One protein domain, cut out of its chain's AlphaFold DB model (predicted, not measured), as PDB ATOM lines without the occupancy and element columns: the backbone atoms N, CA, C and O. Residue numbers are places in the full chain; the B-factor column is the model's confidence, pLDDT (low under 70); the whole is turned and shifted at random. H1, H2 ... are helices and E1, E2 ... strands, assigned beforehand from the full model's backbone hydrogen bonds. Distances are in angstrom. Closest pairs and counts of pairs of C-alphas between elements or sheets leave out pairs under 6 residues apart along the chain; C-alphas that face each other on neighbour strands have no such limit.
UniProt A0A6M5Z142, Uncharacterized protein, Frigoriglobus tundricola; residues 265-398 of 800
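Overview. This is residues 265 to 398 of the 800 residues of an uncharacterized protein of Frigoriglobus tundricola (UniProt A0A6M5Z142). Two sheets stand partly face to face as a sandwich: a small sheet of E5, E1 and E10 covers part of a larger, strongly twisted sheet of E2, E3, E4, E6, E7, E8 and E9. The hairpin E8 and E9 runs off away from the small sheet, and the short helices H1 and H2 sit together beyond the last residues of E2. The 134 printed residues hold two named helices and ten named strands, in the order E1 E2 H1 H2 E3 E4 E5 E6 E7 E8 E9 E10; the class is mostly strand, with under half of the residues in named elements. The larger sheet is branched and mixed; the small one, in the order E5, E1, E10, is also mixed. The whole is compact, with a radius of gyration of the C-alphas of 15.6 A and spans of 42 by 41 by 26 A.

Along the chain. E1, residues 265 to 269, begins with C-alpha 265 at (270.323, 136.309, 174.722). E2, residues 280 to 288, is the longest strand, 23.6 A, and ends with C-alpha 288 at (257.536, 148.756, 168.316). H1 is residues 295 to 300 and H2 residues 310 to 314. E3 is residues 317 to 320, E4 325 to 327 and E5 333 to 336. E6, residues 344 to 350, measures 19.4 A; E7, residues 357 to 362, 16.6 A. E8, residues 369 to 374, measures 15.4 A; E9, residues 385 to 390, 16.6 A. E10, residues 393 to 397, ends with C-alpha 397 at (273.247, 128.980, 162.482).

Arrangement. E3 and E4 lie on one side of E2, both antiparallel to it, with N 286 and O 319 at 2.8 A and N 281 and O 326 at 2.8 A. E6 lies on the other side, antiparallel, with N 282 and O 348 at 2.9 A. E6 and E7 form a hairpin, with N 347 and O 359 at 2.9 A. E7 and E9 are parallel at 54 degrees, with N 390 and O 360 at 2.9 A. E8 and E9 form a hairpin, with N 371 and O 387 at 2.9 A. In the small sheet E1 is antiparallel to E5, with N 334 and O 266 at 2.9 A, and parallel to E10, with N 267 and O 394 at 2.9 A. The parts of the two sheets that face each other are 8.8 A apart, centre to centre. H1 and H2 touch, closest at the C-alphas of Trp 297 and His 314, 5.8 A; H2 only grazes the larger sheet, with residues 311 to 314, and H1 is not on it. In both helices every O i to N i+4 pair is within hydrogen-bond range.

Size, cuts and confidence. The two farthest C-alphas, of Ala 330 and Gln 379, are 47.0 A apart. The printed part has no cut, and no link is long. Mean pLDDT of the printed part is 87.9; residues 306 to 307, 321 and 380 are under 70.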
ATOM      1  N   MET A 265     269.277 137.298 174.471       96.31
ATOM      2  CA  MET A 265     270.323 136.309 174.722       96.31
ATOM      3  C   MET A 265     270.416 135.355 173.526       96.31
ATOM      4  O   MET A 265     269.580 134.467 173.360       96.31
ATOM      5  N   GLY A 266     271.426 135.523 172.676       97.00
ATOM      6  CA  GLY A 266     271.601 134.678 171.494       97.00
ATOM      7  C   GLY A 266     272.851 133.806 171.567       97.00
ATOM      8  O   GLY A 266     273.852 134.186 172.172       97.00
ATOM      9  N   GLN A 267     272.818 132.645 170.910       98.12
ATOM     10  CA  GLN A 267     274.012 131.857 170.595       98.12
ATOM     11  C   GLN A 267     274.196 131.745 169.077       98.12
ATOM     12  O   GLN A 267     273.344 131.186 168.383       98.12
ATOM     13  N   ILE A 268     275.324 132.234 168.565       98.00
ATOM     14  CA  ILE A 268     275.716 132.093 167.161       98.00
ATOM     15  C   ILE A 268     276.564 130.830 166.997       98.00
ATOM     16  O   ILE A 268     277.530 130.599 167.732       98.00
ATOM     17  N   VAL A 269     276.185 130.002 166.027       97.69
ATOM     18  CA  VAL A 269     276.853 128.736 165.712       97.69
ATOM     19  C   VAL A 269     277.098 128.582 164.212       97.69
ATOM     20  O   VAL A 269     276.473 129.267 163.407       97.69
ATOM     21  N   THR A 270     278.000 127.680 163.824       95.19
ATOM     22  CA  THR A 270     278.166 127.255 162.428       95.19
ATOM     23  C   THR A 270     276.965 126.427 161.962       95.19
ATOM     24  O   THR A 270     276.112 126.031 162.762       95.19
ATOM     25  N   LEU A 271     276.916 126.094 160.669       93.38
ATOM     26  CA  LEU A 271     275.890 125.206 160.108       93.38
ATOM     27  C   LEU A 271     275.940 123.789 160.722       93.38
ATOM     28  O   LEU A 271     274.909 123.139 160.863       93.38
ATOM     29  N   GLU A 272     277.116 123.343 161.177       94.81
ATOM     30  CA  GLU A 272     277.322 122.093 161.931       94.81
ATOM     31  C   GLU A 272     277.064 122.257 163.444       94.81
ATOM     32  O   GLU A 272     277.308 121.343 164.230       94.81
ATOM     33  N   GLY A 273     276.600 123.431 163.881       96.00
ATOM     34  CA  GLY A 273     276.207 123.709 165.260       96.00
ATOM     35  C   GLY A 273     277.343 124.046 166.234       96.00
ATOM     36  O   GLY A 273     277.075 124.149 167.436       96.00
ATOM     37  N   LYS A 274     278.580 124.241 165.763       97.12
ATOM     38  CA  LYS A 274     279.728 124.602 166.616       97.12
ATOM     39  C   LYS A 274     279.668 126.085 167.019       97.12
ATOM     40  O   LYS A 274     279.319 126.895 166.168       97.12
ATOM     41  N   PRO A 275     280.022 126.472 168.259       97.62
ATOM     42  CA  PRO A 275     280.171 127.875 168.663       97.62
ATOM     43  C   PRO A 275     280.985 128.736 167.688       97.62
ATOM     44  O   PRO A 275     282.036 128.295 167.221       97.62
ATOM     45  N   VAL A 276     280.545 129.977 167.436       97.50
ATOM     46  CA  VAL A 276     281.337 130.979 166.698       97.50
ATOM     47  C   VAL A 276     281.658 132.174 167.609       97.50
ATOM     48  O   VAL A 276     280.788 133.027 167.819       97.50
ATOM     49  N   PRO A 277     282.881 132.261 168.163       97.31
ATOM     50  CA  PRO A 277     283.325 133.408 168.953       97.31
ATOM     51  C   PRO A 277     283.686 134.607 168.067       97.31
ATOM     52  O   PRO A 277     284.023 134.449 166.892       97.31
ATOM     53  N   GLY A 278     283.676 135.812 168.641       96.31
ATOM     54  CA  GLY A 278     284.142 137.028 167.966       96.31
ATOM     55  C   GLY A 278     283.201 137.592 166.893       96.31
ATOM     56  O   GLY A 278     283.599 138.504 166.168       96.31
ATOM     57  N   VAL A 279     281.969 137.085 166.782       96.88
ATOM     58  CA  VAL A 279     280.919 137.680 165.943       96.88
ATOM     59  C   VAL A 279     280.391 138.914 166.658       96.88
ATOM     60  O   VAL A 279     279.902 138.824 167.784       96.88
ATOM     61  N   ARG A 280     280.477 140.072 166.009       95.50
ATOM     62  CA  ARG A 280     279.809 141.292 166.448       95.50
ATOM     63  C   ARG A 280     278.318 141.168 166.149       95.50
ATOM     64  O   ARG A 280     277.931 140.806 165.040       95.50
ATOM     65  N   VAL A 281     277.493 141.505 167.130       95.06
ATOM     66  CA  VAL A 281     276.036 141.545 167.015       95.06
ATOM     67  C   VAL A 281     275.576 142.957 167.336       95.06
ATOM     68  O   VAL A 281     275.730 143.403 168.469       95.06
ATOM     69  N   THR A 282     275.035 143.665 166.347       91.12
ATOM     70  CA  THR A 282     274.625 145.074 166.466       91.12
ATOM     71  C   THR A 282     273.118 145.201 166.262       91.12
ATOM     72  O   THR A 282     272.602 144.746 165.245       91.12
ATOM     73  N   ALA A 283     272.404 145.856 167.179       87.88
ATOM     74  CA  ALA A 283     271.024 146.273 166.937       87.88
ATOM     75  C   ALA A 283     271.027 147.455 165.956       87.88
ATOM     76  O   ALA A 283     271.393 148.575 166.317       87.88
ATOM     77  N   VAL A 284     270.670 147.188 164.696       82.25
ATOM     78  CA  VAL A 284     270.647 148.203 163.625       82.25
ATOM     79  C   VAL A 284     269.302 148.920 163.526       82.25
ATOM     80  O   VAL A 284     269.258 150.036 163.022       82.25
ATOM     81  N   GLN A 285     268.234 148.307 164.044       84.50
ATOM     82  CA  GLN A 285     266.899 148.891 164.164       84.50
ATOM     83  C   GLN A 285     266.177 148.298 165.381       84.50
ATOM     84  O   GLN A 285     266.211 147.080 165.583       84.50
ATOM     85  N   VAL A 286     265.486 149.142 166.143       87.44
ATOM     86  CA  VAL A 286     264.444 148.757 167.103       87.44
ATOM     87  C   VAL A 286     263.119 149.342 166.613       87.44
ATOM     88  O   VAL A 286     263.054 150.519 166.262       87.44
ATOM     89  N   SER A 287     262.075 148.517 166.589       88.25
ATOM     90  CA  SER A 287     260.718 148.873 166.168       88.25
ATOM     91  C   SER A 287     259.699 148.416 167.213       88.25
ATOM     92  O   SER A 287     259.902 147.389 167.867       88.25
ATOM     93  N   ALA A 288     258.579 149.122 167.359       88.38
ATOM     94  CA  ALA A 288     257.536 148.756 168.316       88.38
ATOM     95  C   ALA A 288     256.124 149.133 167.867       88.38
ATOM     96  O   ALA A 288     255.918 150.055 167.074       88.38
ATOM     97  N   ALA A 289     255.154 148.410 168.422       86.69
ATOM     98  CA  ALA A 289     253.746 148.758 168.343       86.69
ATOM     99  C   ALA A 289     253.405 149.918 169.291       86.69
ATOM    100  O   ALA A 289     254.122 150.180 170.260       86.69
ATOM    101  N   ALA A 290     252.274 150.579 169.043       81.44
ATOM    102  CA  ALA A 290     251.711 151.536 169.989       81.44
ATOM    103  C   ALA A 290     251.457 150.856 171.349       81.44
ATOM    104  O   ALA A 290     250.939 149.740 171.399       81.44
ATOM    105  N   GLN A 291     251.824 151.534 172.443       81.38
ATOM    106  CA  GLN A 291     251.707 151.023 173.822       81.38
ATOM    107  C   GLN A 291     252.415 149.671 174.069       81.38
ATOM    108  O   GLN A 291     252.067 148.956 175.003       81.38
ATOM    109  N   ASP A 292     253.406 149.318 173.243       82.12
ATOM    110  CA  ASP A 292     254.153 148.055 173.291       82.12
ATOM    111  C   ASP A 292     253.293 146.774 173.073       82.12
ATOM    112  O   ASP A 292     253.782 145.656 173.271       82.12
ATOM    113  N   ASP A 293     252.036 146.888 172.610       87.88
ATOM    114  CA  ASP A 293     251.164 145.730 172.336       87.88
ATOM    115  C   ASP A 293     251.443 145.097 170.961       87.88
ATOM    116  O   ASP A 293     250.933 145.517 169.921       87.88
ATOM    117  N   LEU A 294     252.213 144.006 170.952       89.94
ATOM    118  CA  LEU A 294     252.429 143.180 169.756       89.94
ATOM    119  C   LEU A 294     251.196 142.356 169.331       89.94
ATOM    120  O   LEU A 294     251.248 141.693 168.297       89.94
ATOM    121  N   GLY A 295     250.095 142.350 170.084       91.00
ATOM    122  CA  GLY A 295     248.894 141.553 169.828       91.00
ATOM    123  C   GLY A 295     248.277 141.728 168.429       91.00
ATOM    124  O   GLY A 295     248.034 140.716 167.766       91.00
ATOM    125  N   PRO A 296     248.026 142.959 167.938       91.00
ATOM    126  CA  PRO A 296     247.554 143.215 166.577       91.00
ATOM    127  C   PRO A 296     248.534 142.701 165.520       91.00
ATOM    128  O   PRO A 296     248.137 141.938 164.638       91.00
ATOM    129  N   TRP A 297     249.820 143.024 165.674       91.81
ATOM    130  CA  TRP A 297     250.882 142.588 164.766       91.81
ATOM    131  C   TRP A 297     250.997 141.056 164.698       91.81
ATOM    132  O   TRP A 297     251.037 140.491 163.608       91.81
ATOM    133  N   LEU A 298     250.945 140.367 165.843       90.44
ATOM    134  CA  LEU A 298     250.982 138.902 165.945       90.44
ATOM    135  C   LEU A 298     249.782 138.208 165.284       90.44
ATOM    136  O   LEU A 298     249.895 137.037 164.915       90.44
ATOM    137  N   ARG A 299     248.641 138.895 165.139       90.19
ATOM    138  CA  ARG A 299     247.489 138.400 164.368       90.19
ATOM    139  C   ARG A 299     247.707 138.621 162.871       90.19
ATOM    140  O   ARG A 299     247.593 137.664 162.109       90.19
ATOM    141  N   ALA A 300     248.092 139.833 162.471       88.31
ATOM    142  CA  ALA A 300     248.337 140.190 161.074       88.31
ATOM    143  C   ALA A 300     249.465 139.358 160.438       88.31
ATOM    144  O   ALA A 300     249.265 138.741 159.397       88.31
ATOM    145  N   ILE A 301     250.625 139.234 161.095       88.44
ATOM    146  CA  ILE A 301     251.795 138.527 160.545       88.44
ATOM    147  C   ILE A 301     251.554 137.019 160.334       88.44
ATOM    148  O   ILE A 301     252.191 136.406 159.481       88.44
ATOM    149  N   LYS A 302     250.598 136.420 161.060       84.62
ATOM    150  CA  LYS A 302     250.162 135.021 160.880       84.62
ATOM    151  C   LYS A 302     249.145 134.831 159.747       84.62
ATOM    152  O   LYS A 302     248.903 133.697 159.348       84.62
ATOM    153  N   GLN A 303     248.546 135.914 159.256       82.94
ATOM    154  CA  GLN A 303     247.543 135.927 158.182       82.94
ATOM    155  C   GLN A 303     248.039 136.662 156.920       82.94
ATOM    156  O   GLN A 303     247.277 136.820 155.966       82.94
ATOM    157  N   LYS A 304     249.313 137.083 156.930       78.00
ATOM    158  CA  LYS A 304     249.994 137.863 155.896       78.00
ATOM    159  C   LYS A 304     249.857 137.229 154.507       78.00
ATOM    160  O   LYS A 304     250.197 136.060 154.316       78.00
ATOM    161  N   ARG A 305     249.431 138.035 153.540       71.94
ATOM    162  CA  ARG A 305     249.407 137.754 152.100       71.94
ATOM    163  C   ARG A 305     250.584 138.446 151.410       71.94
ATOM    164  O   ARG A 305     251.397 139.113 152.055       71.94
ATOM    165  N   ASP A 306     250.693 138.305 150.096       66.38
ATOM    166  CA  ASP A 306     251.626 139.129 149.325       66.38
ATOM    167  C   ASP A 306     251.210 140.605 149.340       66.38
ATOM    168  O   ASP A 306     250.038 140.937 149.504       66.38
ATOM    169  N   ASN A 307     252.204 141.487 149.224       65.62
ATOM    170  CA  ASN A 307     252.123 142.949 149.357       65.62
ATOM    171  C   ASN A 307     251.684 143.514 150.728       65.62
ATOM    172  O   ASN A 307     251.963 144.682 150.984       65.62
ATOM    173  N   ASP A 308     251.109 142.722 151.642       71.75
ATOM    174  CA  ASP A 308     250.933 143.137 153.047       71.75
ATOM    175  C   ASP A 308     252.307 143.404 153.710       71.75
ATOM    176  O   ASP A 308     253.213 142.564 153.605       71.75
ATOM    177  N   ASP A 309     252.444 144.490 154.482       77.12
ATOM    178  CA  ASP A 309     253.581 144.712 155.396       77.12
ATOM    179  C   ASP A 309     253.102 145.034 156.828       77.12
ATOM    180  O   ASP A 309     252.996 146.199 157.226       77.12
ATOM    181  N   PRO A 310     252.868 143.998 157.657       84.50
ATOM    182  CA  PRO A 310     252.502 144.185 159.055       84.50
ATOM    183  C   PRO A 310     253.583 144.880 159.897       84.50
ATOM    184  O   PRO A 310     253.239 145.500 160.904       84.50
ATOM    185  N   GLU A 311     254.873 144.802 159.529       85.75
ATOM    186  CA  GLU A 311     255.915 145.567 160.230       85.75
ATOM    187  C   GLU A 311     255.713 147.066 159.995       85.75
ATOM    188  O   GLU A 311     255.885 147.854 160.923       85.75
ATOM    189  N   TRP A 312     255.340 147.484 158.782       78.75
ATOM    190  CA  TRP A 312     255.010 148.881 158.479       78.75
ATOM    191  C   TRP A 312     253.695 149.330 159.123       78.75
ATOM    192  O   TRP A 312     253.646 150.367 159.783       78.75
ATOM    193  N   GLU A 313     252.632 148.538 158.984       79.38
ATOM    194  CA  GLU A 313     251.289 148.929 159.427       79.38
ATOM    195  C   GLU A 313     251.162 149.068 160.951       79.38
ATOM    196  O   GLU A 313     250.477 149.985 161.429       79.38
ATOM    197  N   HIS A 314     251.825 148.180 161.704       84.94
ATOM    198  CA  HIS A 314     251.689 148.081 163.160       84.94
ATOM    199  C   HIS A 314     252.929 148.509 163.953       84.94
ATOM    200  O   HIS A 314     252.759 149.004 165.065       84.94
ATOM    201  N   LEU A 315     254.153 148.341 163.432       86.69
ATOM    202  CA  LEU A 315     255.392 148.657 164.164       86.69
ATOM    203  C   LEU A 315     255.955 150.010 163.702       86.69
ATOM    204  O   LEU A 315     257.000 150.086 163.047       86.69
ATOM    205  N   ARG A 316     255.185 151.066 163.986       75.31
ATOM    206  CA  ARG A 316     255.389 152.429 163.464       75.31
ATOM    207  C   ARG A 316     256.531 153.164 164.154       75.31
ATOM    208  O   ARG A 316     257.359 153.754 163.468       75.31
ATOM    209  N   HIS A 317     256.612 153.054 165.478       79.06
ATOM    210  CA  HIS A 317     257.711 153.613 166.257       79.06
ATOM    211  C   HIS A 317     259.003 152.880 165.897       79.06
ATOM    212  O   HIS A 317     259.072 151.656 166.045       79.06
ATOM    213  N   ARG A 318     260.006 153.602 165.392       79.06
ATOM    214  CA  ARG A 318     261.238 153.033 164.825       79.06
ATOM    215  C   ARG A 318     262.435 153.925 165.130       79.06
ATOM    216  O   ARG A 318     262.348 155.135 164.961       79.06
ATOM    217  N   ILE A 319     263.561 153.323 165.507       78.06
ATOM    218  CA  ILE A 319     264.855 154.013 165.561       78.06
ATOM    219  C   ILE A 319     266.016 153.047 165.282       78.06
ATOM    220  O   ILE A 319     266.026 151.902 165.743       78.06
ATOM    221  N   GLY A 320     266.997 153.496 164.506       75.12
ATOM    222  CA  GLY A 320     268.292 152.856 164.308       75.12
ATOM    223  C   GLY A 320     269.387 153.465 165.187       75.12
ATOM    224  O   GLY A 320     269.140 154.151 166.174       75.12
ATOM    225  N   GLY A 321     270.650 153.198 164.856       65.56
ATOM    226  CA  GLY A 321     271.772 154.060 165.274       65.56
ATOM    227  C   GLY A 321     272.178 154.065 166.743       65.56
ATOM    228  O   GLY A 321     273.174 154.704 167.078       65.56
ATOM    229  N   MET A 322     271.485 153.324 167.610       71.94
ATOM    230  CA  MET A 322     271.700 153.344 169.062       71.94
ATOM    231  C   MET A 322     273.121 152.930 169.500       71.94
ATOM    232  O   MET A 322     273.509 153.114 170.659       71.94
ATOM    233  N   GLY A 323     273.900 152.329 168.593       71.88
ATOM    234  CA  GLY A 323     275.240 151.799 168.857       71.88
ATOM    235  C   GLY A 323     275.243 150.587 169.792       71.88
ATOM    236  O   GLY A 323     276.310 150.162 170.234       71.88
ATOM    237  N   LEU A 324     274.062 150.044 170.105       82.56
ATOM    238  CA  LEU A 324     273.878 148.899 170.982       82.56
ATOM    239  C   LEU A 324     274.399 147.638 170.288       82.56
ATOM    240  O   LEU A 324     273.816 147.159 169.315       82.56
ATOM    241  N   ALA A 325     275.519 147.122 170.784       90.31
ATOM    242  CA  ALA A 325     276.179 145.954 170.228       90.31
ATOM    243  C   ALA A 325     276.871 145.122 171.313       90.31
ATOM    244  O   ALA A 325     277.284 145.645 172.348       90.31
ATOM    245  N   ALA A 326     277.042 143.839 171.018       95.69
ATOM    246  CA  ALA A 326     277.829 142.882 171.783       95.69
ATOM    247  C   ALA A 326     278.757 142.100 170.840       95.69
ATOM    248  O   ALA A 326     278.638 142.183 169.616       95.69
ATOM    249  N   THR A 327     279.664 141.314 171.413       97.56
ATOM    250  CA  THR A 327     280.519 140.371 170.681       97.56
ATOM    251  C   THR A 327     280.340 138.989 171.292       97.56
ATOM    252  O   THR A 327     280.257 138.882 172.517       97.56
ATOM    253  N   THR A 328     280.275 137.939 170.473       98.31
ATOM    254  CA  THR A 328     280.100 136.576 170.981       98.31
ATOM    255  C   THR A 328     281.320 136.068 171.746       98.31
ATOM    256  O   THR A 328     282.464 136.215 171.303       98.31
ATOM    257  N   ASP A 329     281.060 135.442 172.892       98.06
ATOM    258  CA  ASP A 329     282.060 134.819 173.756       98.06
ATOM    259  C   ASP A 329     282.637 133.516 173.165       98.06
ATOM    260  O   ASP A 329     282.266 133.075 172.075       98.06
ATOM    261  N   ALA A 330     283.532 132.854 173.907       97.62
ATOM    262  CA  ALA A 330     284.126 131.567 173.525       97.62
ATOM    263  C   ALA A 330     283.096 130.438 173.280       97.62
ATOM    264  O   ALA A 330     283.398 129.465 172.590       97.62
ATOM    265  N   THR A 331     281.880 130.562 173.818       97.81
ATOM    266  CA  THR A 331     280.753 129.634 173.625       97.81
ATOM    267  C   THR A 331     279.789 130.085 172.518       97.81
ATOM    268  O   THR A 331     278.781 129.418 172.264       97.81
ATOM    269  N   GLY A 332     280.105 131.174 171.812       97.81
ATOM    270  CA  GLY A 332     279.277 131.769 170.766       97.81
ATOM    271  C   GLY A 332     278.097 132.582 171.303       97.81
ATOM    272  O   GLY A 332     277.214 132.936 170.524       97.81
ATOM    273  N   ARG A 333     278.032 132.858 172.611       98.50
ATOM    274  CA  ARG A 333     276.908 133.552 173.258       98.50
ATOM    275  C   ARG A 333     277.125 135.056 173.339       98.50
ATOM    276  O   ARG A 333     278.253 135.516 173.482       98.50
ATOM    277  N   PHE A 334     276.036 135.811 173.285       98.00
ATOM    278  CA  PHE A 334     276.012 137.252 173.529       98.00
ATOM    279  C   PHE A 334     274.740 137.650 174.294       98.00
ATOM    280  O   PHE A 334     273.744 136.924 174.274       98.00
ATOM    281  N   GLU A 335     274.764 138.830 174.915       96.19
ATOM    282  CA  GLU A 335     273.594 139.456 175.537       96.19
ATOM    283  C   GLU A 335     273.471 140.929 175.112       96.19
ATOM    284  O   GLU A 335     274.477 141.633 175.014       96.19
ATOM    285  N   LEU A 336     272.242 141.403 174.884       92.25
ATOM    286  CA  LEU A 336     271.897 142.820 174.719       92.25
ATOM    287  C   LEU A 336     270.799 143.216 175.719       92.25
ATOM    288  O   LEU A 336     269.867 142.449 175.962       92.25
ATOM    289  N   ARG A 337     270.914 144.426 176.277       89.62
ATOM    290  CA  ARG A 337     270.048 145.009 177.320       89.62
ATOM    291  C   ARG A 337     269.728 146.469 177.004       89.62
ATOM    292  O   ARG A 337     270.422 147.086 176.197       89.62
ATOM    293  N   GLY A 338     268.733 147.029 177.685       84.50
ATOM    294  CA  GLY A 338     268.289 148.415 177.510       84.50
ATOM    295  C   GLY A 338     267.419 148.622 176.268       84.50
ATOM    296  O   GLY A 338     267.437 149.702 175.678       84.50
ATOM    297  N   ILE A 339     266.709 147.575 175.839       88.44
ATOM    298  CA  ILE A 339     265.835 147.585 174.657       88.44
ATOM    299  C   ILE A 339     264.373 147.719 175.090       88.44
ATOM    300  O   ILE A 339     263.617 148.470 174.478       88.44
ATOM    301  N   GLY A 340     263.984 147.055 176.180       88.44
ATOM    302  CA  GLY A 340     262.592 146.937 176.607       88.44
ATOM    303  C   GLY A 340     261.916 145.676 176.070       88.44
ATOM    304  O   GLY A 340     262.300 145.162 175.020       88.44
ATOM    305  N   SER A 341     260.910 145.168 176.781       90.50
ATOM    306  CA  SER A 341     260.070 144.033 176.371       90.50
ATOM    307  C   SER A 341     259.202 144.352 175.139       90.50
ATOM    308  O   SER A 341     258.965 145.512 174.819       90.50
ATOM    309  N   ASN A 342     258.706 143.329 174.435       90.81
ATOM    310  CA  ASN A 342     257.769 143.442 173.297       90.81
ATOM    311  C   ASN A 342     258.205 144.377 172.138       90.81
ATOM    312  O   ASN A 342     257.382 144.837 171.349       90.81
ATOM    313  N   ARG A 343     259.509 144.613 171.976       91.56
ATOM    314  CA  ARG A 343     260.106 145.255 170.796       91.56
ATOM    315  C   ARG A 343     260.376 144.215 169.708       91.56
ATOM    316  O   ARG A 343     260.663 143.056 170.010       91.56
ATOM    317  N   LEU A 344     260.375 144.650 168.451       92.31
ATOM    318  CA  LEU A 344     261.049 143.963 167.351       92.31
ATOM    319  C   LEU A 344     262.436 144.586 167.163       92.31
ATOM    320  O   LEU A 344     262.570 145.801 167.068       92.31
ATOM    321  N   VAL A 345     263.467 143.756 167.073       91.56
ATOM    322  CA  VAL A 345     264.857 144.178 166.888       91.56
ATOM    323  C   VAL A 345     265.411 143.532 165.626       91.56
ATOM    324  O   VAL A 345     265.359 142.310 165.475       91.56
ATOM    325  N   ARG A 346     265.988 144.341 164.733       90.94
ATOM    326  CA  ARG A 346     266.828 143.852 163.635       90.94
ATOM    327  C   ARG A 346     268.273 143.806 164.135       90.94
ATOM    328  O   ARG A 346     268.883 144.850 164.378       90.94
ATOM    329  N   LEU A 347     268.803 142.600 164.324       91.50
ATOM    330  CA  LEU A 347     270.197 142.373 164.705       91.50
ATOM    331  C   LEU A 347     271.028 142.048 163.471       91.50
ATOM    332  O   LEU A 347     270.723 141.103 162.750       91.50
ATOM    333  N   ARG A 348     272.116 142.789 163.285       90.88
ATOM    334  CA  ARG A 348     273.136 142.532 162.274       90.88
ATOM    335  C   ARG A 348     274.272 141.714 162.874       90.88
ATOM    336  O   ARG A 348     274.852 142.116 163.883       90.88
ATOM    337  N   LEU A 349     274.571 140.578 162.253       92.62
ATOM    338  CA  LEU A 349     275.678 139.684 162.590       92.62
ATOM    339  C   LEU A 349     276.857 139.970 161.659       92.62
ATOM    340  O   LEU A 349     276.690 139.909 160.445       92.62
ATOM    341  N   GLU A 350     278.040 140.252 162.202       92.19
ATOM    342  CA  GLU A 350     279.256 140.591 161.446       92.19
ATOM    343  C   GLU A 350     280.470 139.863 162.038       92.19
ATOM    344  O   GLU A 350     280.667 139.855 163.251       92.19
ATOM    345  N   GLY A 351     281.335 139.269 161.213       90.88
ATOM    346  CA  GLY A 351     282.546 138.622 161.722       90.88
ATOM    347  C   GLY A 351     283.499 138.128 160.634       90.88
ATOM    348  O   GLY A 351     283.118 138.034 159.469       90.88
ATOM    349  N   PRO A 352     284.748 137.775 160.992       89.69
ATOM    350  CA  PRO A 352     285.776 137.369 160.029       89.69
ATOM    351  C   PRO A 352     285.506 136.012 159.348       89.69
ATOM    352  O   PRO A 352     286.189 135.670 158.383       89.69
ATOM    353  N   THR A 353     284.548 135.236 159.863       90.94
ATOM    354  CA  THR A 353     284.244 133.846 159.475       90.94
ATOM    355  C   THR A 353     282.805 133.629 158.996       90.94
ATOM    356  O   THR A 353     282.529 132.601 158.381       90.94
ATOM    357  N   VAL A 354     281.894 134.581 159.222       92.88
ATOM    358  CA  VAL A 354     280.452 134.471 158.923       92.88
ATOM    359  C   VAL A 354     280.028 135.481 157.861       92.88
ATOM    360  O   VAL A 354     280.606 136.564 157.776       92.88
ATOM    361  N   SER A 355     279.034 135.145 157.036       92.44
ATOM    362  CA  SER A 355     278.413 136.130 156.147       92.44
ATOM    363  C   SER A 355     277.608 137.132 156.969       92.44
ATOM    364  O   SER A 355     276.987 136.775 157.975       92.44
ATOM    365  N   THR A 356     277.623 138.396 156.550       91.25
ATOM    366  CA  THR A 356     276.867 139.444 157.230       91.25
ATOM    367  C   THR A 356     275.385 139.214 156.979       91.25
ATOM    368  O   THR A 356     274.963 139.109 155.823       91.25
ATOM    369  N   GLN A 357     274.607 139.103 158.051       86.88
ATOM    370  CA  GLN A 357     273.197 138.707 158.027       86.88
ATOM    371  C   GLN A 357     272.393 139.568 159.003       86.88
ATOM    372  O   GLN A 357     272.832 139.790 160.132       86.88
ATOM    373  N   ASP A 358     271.200 139.991 158.583       87.88
ATOM    374  CA  ASP A 358     270.233 140.681 159.436       87.88
ATOM    375  C   ASP A 358     269.140 139.695 159.865       87.88
ATOM    376  O   ASP A 358     268.396 139.176 159.031       87.88
ATOM    377  N   ILE A 359     269.027 139.451 161.169       90.88
ATOM    378  CA  ILE A 359     267.999 138.594 161.771       90.88
ATOM    379  C   ILE A 359     266.997 139.426 162.573       90.88
ATOM    380  O   ILE A 359     267.313 140.507 163.071       90.88
ATOM    381  N   ARG A 360     265.773 138.912 162.716       92.50
ATOM    382  CA  ARG A 360     264.692 139.544 163.481       92.50
ATOM    383  C   ARG A 360     264.519 138.837 164.820       92.50
ATOM    384  O   ARG A 360     264.408 137.612 164.856       92.50
ATOM    385  N   VAL A 361     264.482 139.600 165.908       95.88
ATOM    386  CA  VAL A 361     264.305 139.092 167.276       95.88
ATOM    387  C   VAL A 361     263.225 139.897 167.991       95.88
ATOM    388  O   VAL A 361     263.230 141.122 167.932       95.88
ATOM    389  N   LEU A 362     262.310 139.222 168.678       94.88
ATOM    390  CA  LEU A 362     261.308 139.838 169.542       94.88
ATOM    391  C   LEU A 362     261.806 139.803 170.993       94.88
ATOM    392  O   LEU A 362     262.172 138.732 171.484       94.88
ATOM    393  N   THR A 363     261.782 140.928 171.712       93.75
ATOM    394  CA  THR A 363     262.192 140.994 173.131       93.75
ATOM    395  C   THR A 363     261.106 140.452 174.062       93.75
ATOM    396  O   THR A 363     260.499 141.154 174.867       93.75
ATOM    397  N   ARG A 364     260.816 139.161 173.923       91.25
ATOM    398  CA  ARG A 364     259.862 138.425 174.750       91.25
ATOM    399  C   ARG A 364     260.240 136.955 174.861       91.25
ATOM    400  O   ARG A 364     260.909 136.398 173.989       91.25
ATOM    401  N   THR A 365     259.733 136.309 175.900       88.12
ATOM    402  CA  THR A 365     259.672 134.849 175.975       88.12
ATOM    403  C   THR A 365     258.613 134.296 175.009       88.12
ATOM    404  O   THR A 365     257.661 134.985 174.611       88.12
ATOM    405  N   GLY A 366     258.802 133.042 174.594       86.62
ATOM    406  CA  GLY A 366     257.938 132.347 173.640       86.62
ATOM    407  C   GLY A 366     258.729 131.528 172.623       86.62
ATOM    408  O   GLY A 366     259.928 131.302 172.781       86.62
ATOM    409  N   GLU A 367     258.039 131.093 171.574       86.94
ATOM    410  CA  GLU A 367     258.614 130.334 170.464       86.94
ATOM    411  C   GLU A 367     259.130 131.254 169.346       86.94
ATOM    412  O   GLU A 367     258.702 132.401 169.204       86.94
ATOM    413  N   THR A 368     260.037 130.729 168.519       92.44
ATOM    414  CA  THR A 368     260.455 131.385 167.272       92.44
ATOM    415  C   THR A 368     259.342 131.261 166.233       92.44
ATOM    416  O   THR A 368     258.859 130.161 165.975       92.44
ATOM    417  N   LEU A 369     258.949 132.375 165.614       91.88
ATOM    418  CA  LEU A 369     257.900 132.407 164.595       91.88
ATOM    419  C   LEU A 369     258.526 132.429 163.199       91.88
ATOM    420  O   LEU A 369     259.215 133.385 162.850       91.88
ATOM    421  N   THR A 370     258.236 131.425 162.375       91.06
ATOM    422  CA  THR A 370     258.541 131.457 160.937       91.06
ATOM    423  C   THR A 370     257.248 131.654 160.154       91.06
ATOM    424  O   THR A 370     256.290 130.902 160.323       91.06
ATOM    425  N   VAL A 371     257.217 132.673 159.299       88.62
ATOM    426  CA  VAL A 371     256.052 133.054 158.484       88.62
ATOM    427  C   VAL A 371     256.439 133.116 157.014       88.62
ATOM    428  O   VAL A 371     257.595 133.385 156.679       88.62
ATOM    429  N   LYS A 372     255.471 132.900 156.120       85.81
ATOM    430  CA  LYS A 372     255.670 133.167 154.693       85.81
ATOM    431  C   LYS A 372     255.833 134.678 154.502       85.81
ATOM    432  O   LYS A 372     255.043 135.457 155.029       85.81
ATOM    433  N   HIS A 373     256.874 135.089 153.794       80.75
ATOM    434  CA  HIS A 373     257.142 136.493 153.486       80.75
ATOM    435  C   HIS A 373     256.540 136.885 152.138       80.75
ATOM    436  O   HIS A 373     255.902 137.939 152.041       80.75
ATOM    437  N   TRP A 374     256.735 136.002 151.153       78.88
ATOM    438  CA  TRP A 374     256.315 136.142 149.765       78.88
ATOM    439  C   TRP A 374     255.892 134.773 149.193       78.88
ATOM    440  O   TRP A 374     256.524 133.762 149.521       78.88
ATOM    441  N   GLU A 375     254.847 134.704 148.359       77.12
ATOM    442  CA  GLU A 375     254.314 133.438 147.814       77.12
ATOM    443  C   GLU A 375     255.178 132.808 146.710       77.12
ATOM    444  O   GLU A 375     255.041 131.612 146.429       77.12
ATOM    445  N   GLY A 376     256.129 133.563 146.160       75.75
ATOM    446  CA  GLY A 376     256.937 133.149 145.018       75.75
ATOM    447  C   GLY A 376     256.294 133.546 143.690       75.75
ATOM    448  O   GLY A 376     255.210 134.116 143.646       75.75
ATOM    449  N   ASP A 377     256.961 133.215 142.588       72.00
ATOM    450  CA  ASP A 377     256.452 133.471 141.240       72.00
ATOM    451  C   ASP A 377     256.623 132.212 140.371       72.00
ATOM    452  O   ASP A 377     257.746 131.888 139.962       72.00
ATOM    453  N   PRO A 378     255.535 131.480 140.068       70.38
ATOM    454  CA  PRO A 378     255.592 130.290 139.219       70.38
ATOM    455  C   PRO A 378     256.009 130.567 137.764       70.38
ATOM    456  O   PRO A 378     256.616 129.697 137.138       70.38
ATOM    457  N   GLN A 379     255.720 131.758 137.228       70.81
ATOM    458  CA  GLN A 379     256.042 132.163 135.856       70.81
ATOM    459  C   GLN A 379     257.551 132.406 135.692       70.81
ATOM    460  O   GLN A 379     258.161 131.910 134.742       70.81
ATOM    461  N   PHE A 380     258.182 133.073 136.660       65.69
ATOM    462  CA  PHE A 380     259.634 133.279 136.729       65.69
ATOM    463  C   PHE A 380     260.380 132.188 137.520       65.69
ATOM    464  O   PHE A 380     261.593 132.286 137.708       65.69
ATOM    465  N   LYS A 381     259.683 131.121 137.943       75.81
ATOM    466  CA  LYS A 381     260.209 129.972 138.714       75.81
ATOM    467  C   LYS A 381     260.878 130.355 140.044       75.81
ATOM    468  O   LYS A 381     261.767 129.649 140.523       75.81
ATOM    469  N   ARG A 382     260.453 131.465 140.647       73.81
ATOM    470  CA  ARG A 382     260.919 131.931 141.956       73.81
ATOM    471  C   ARG A 382     260.146 131.201 143.059       73.81
ATOM    472  O   ARG A 382     258.922 131.128 143.010       73.81
ATOM    473  N   ALA A 383     260.847 130.647 144.043       76.88
ATOM    474  CA  ALA A 383     260.224 129.949 145.170       76.88
ATOM    475  C   ALA A 383     259.673 130.935 146.227       76.88
ATOM    476  O   ALA A 383     260.208 132.041 146.338       76.88
ATOM    477  N   PRO A 384     258.665 130.541 147.033       79.56
ATOM    478  CA  PRO A 384     258.248 131.308 148.208       79.56
ATOM    479  C   PRO A 384     259.405 131.517 149.186       79.56
ATOM    480  O   PRO A 384     260.226 130.619 149.398       79.56
ATOM    481  N   THR A 385     259.426 132.680 149.832       81.06
ATOM    482  CA  THR A 385     260.415 133.029 150.862       81.06
ATOM    483  C   THR A 385     259.759 133.119 152.238       81.06
ATOM    484  O   THR A 385     258.547 133.311 152.368       81.06
ATOM    485  N   PHE A 386     260.561 132.964 153.292       84.69
ATOM    486  CA  PHE A 386     260.095 132.931 154.677       84.69
ATOM    487  C   PHE A 386     260.909 133.893 155.543       84.69
ATOM    488  O   PHE A 386     262.128 133.977 155.403       84.69
ATOM    489  N   LEU A 387     260.240 134.582 156.468       86.25
ATOM    490  CA  LEU A 387     260.878 135.389 157.509       86.25
ATOM    491  C   LEU A 387     260.794 134.663 158.849       86.25
ATOM    492  O   LEU A 387     259.769 134.070 159.181       86.25
ATOM    493  N   THR A 388     261.877 134.733 159.621       91.25
ATOM    494  CA  THR A 388     261.984 134.124 160.952       91.25
ATOM    495  C   THR A 388     262.197 135.207 162.001       91.25
ATOM    496  O   THR A 388     263.117 136.014 161.880       91.25
ATOM    497  N   TYR A 389     261.349 135.193 163.025       93.81
ATOM    498  CA  TYR A 389     261.359 136.083 164.179       93.81
ATOM    499  C   TYR A 389     261.704 135.252 165.413       93.81
ATOM    500  O   TYR A 389     260.871 134.501 165.922       93.81
ATOM    501  N   TYR A 390     262.945 135.355 165.875       96.81
ATOM    502  CA  TYR A 390     263.396 134.660 167.075       96.81
ATOM    503  C   TYR A 390     262.736 135.239 168.332       96.81
ATOM    504  O   TYR A 390     262.466 136.437 168.407       96.81
ATOM    505  N   ALA A 391     262.514 134.397 169.340       95.62
ATOM    506  CA  ALA A 391     262.247 134.861 170.701       95.62
ATOM    507  C   ALA A 391     263.530 135.427 171.342       95.62
ATOM    508  O   ALA A 391     264.630 135.233 170.822       95.62
ATOM    509  N   ALA A 392     263.406 136.091 172.493       95.06
ATOM    510  CA  ALA A 392     264.528 136.769 173.146       95.06
ATOM    511  C   ALA A 392     265.695 135.837 173.523       95.06
ATOM    512  O   ALA A 392     266.832 136.293 173.580       95.06
ATOM    513  N   ASN A 393     265.429 134.545 173.749       95.50
ATOM    514  CA  ASN A 393     266.451 133.511 173.909       95.50
ATOM    515  C   ASN A 393     266.451 132.600 172.673       95.50
ATOM    516  O   ASN A 393     265.433 131.969 172.382       95.50
ATOM    517  N   PHE A 394     267.566 132.539 171.938       96.62
ATOM    518  CA  PHE A 394     267.634 131.794 170.678       96.62
ATOM    519  C   PHE A 394     269.038 131.288 170.314       96.62
ATOM    520  O   PHE A 394     270.058 131.691 170.875       96.62
ATOM    521  N   ARG A 395     269.091 130.407 169.309       96.06
ATOM    522  CA  ARG A 395     270.326 129.905 168.694       96.06
ATOM    523  C   ARG A 395     270.210 130.006 167.176       96.06
ATOM    524  O   ARG A 395     269.234 129.522 166.610       96.06
ATOM    525  N   HIS A 396     271.190 130.631 166.528       96.19
ATOM    526  CA  HIS A 396     271.163 130.930 165.095       96.19
ATOM    527  C   HIS A 396     272.383 130.325 164.370       96.19
ATOM    528  O   HIS A 396     273.519 130.608 164.767       96.19
ATOM    529  N   PRO A 397     272.175 129.505 163.319       95.50
ATOM    530  CA  PRO A 397     273.247 128.980 162.482       95.50
ATOM    531  C   PRO A 397     273.654 130.016 161.424       95.50
ATOM    532  O   PRO A 397     272.965 130.196 160.423       95.50
ATOM    533  N   ALA A 398     274.787 130.679 161.635       92.75
ATOM    534  CA  ALA A 398     275.324 131.646 160.688       92.75
ATOM    535  C   ALA A 398     276.043 130.933 159.528       92.75
ATOM    536  O   ALA A 398     276.935 130.104 159.740       92.75
TER     537      ALA A 398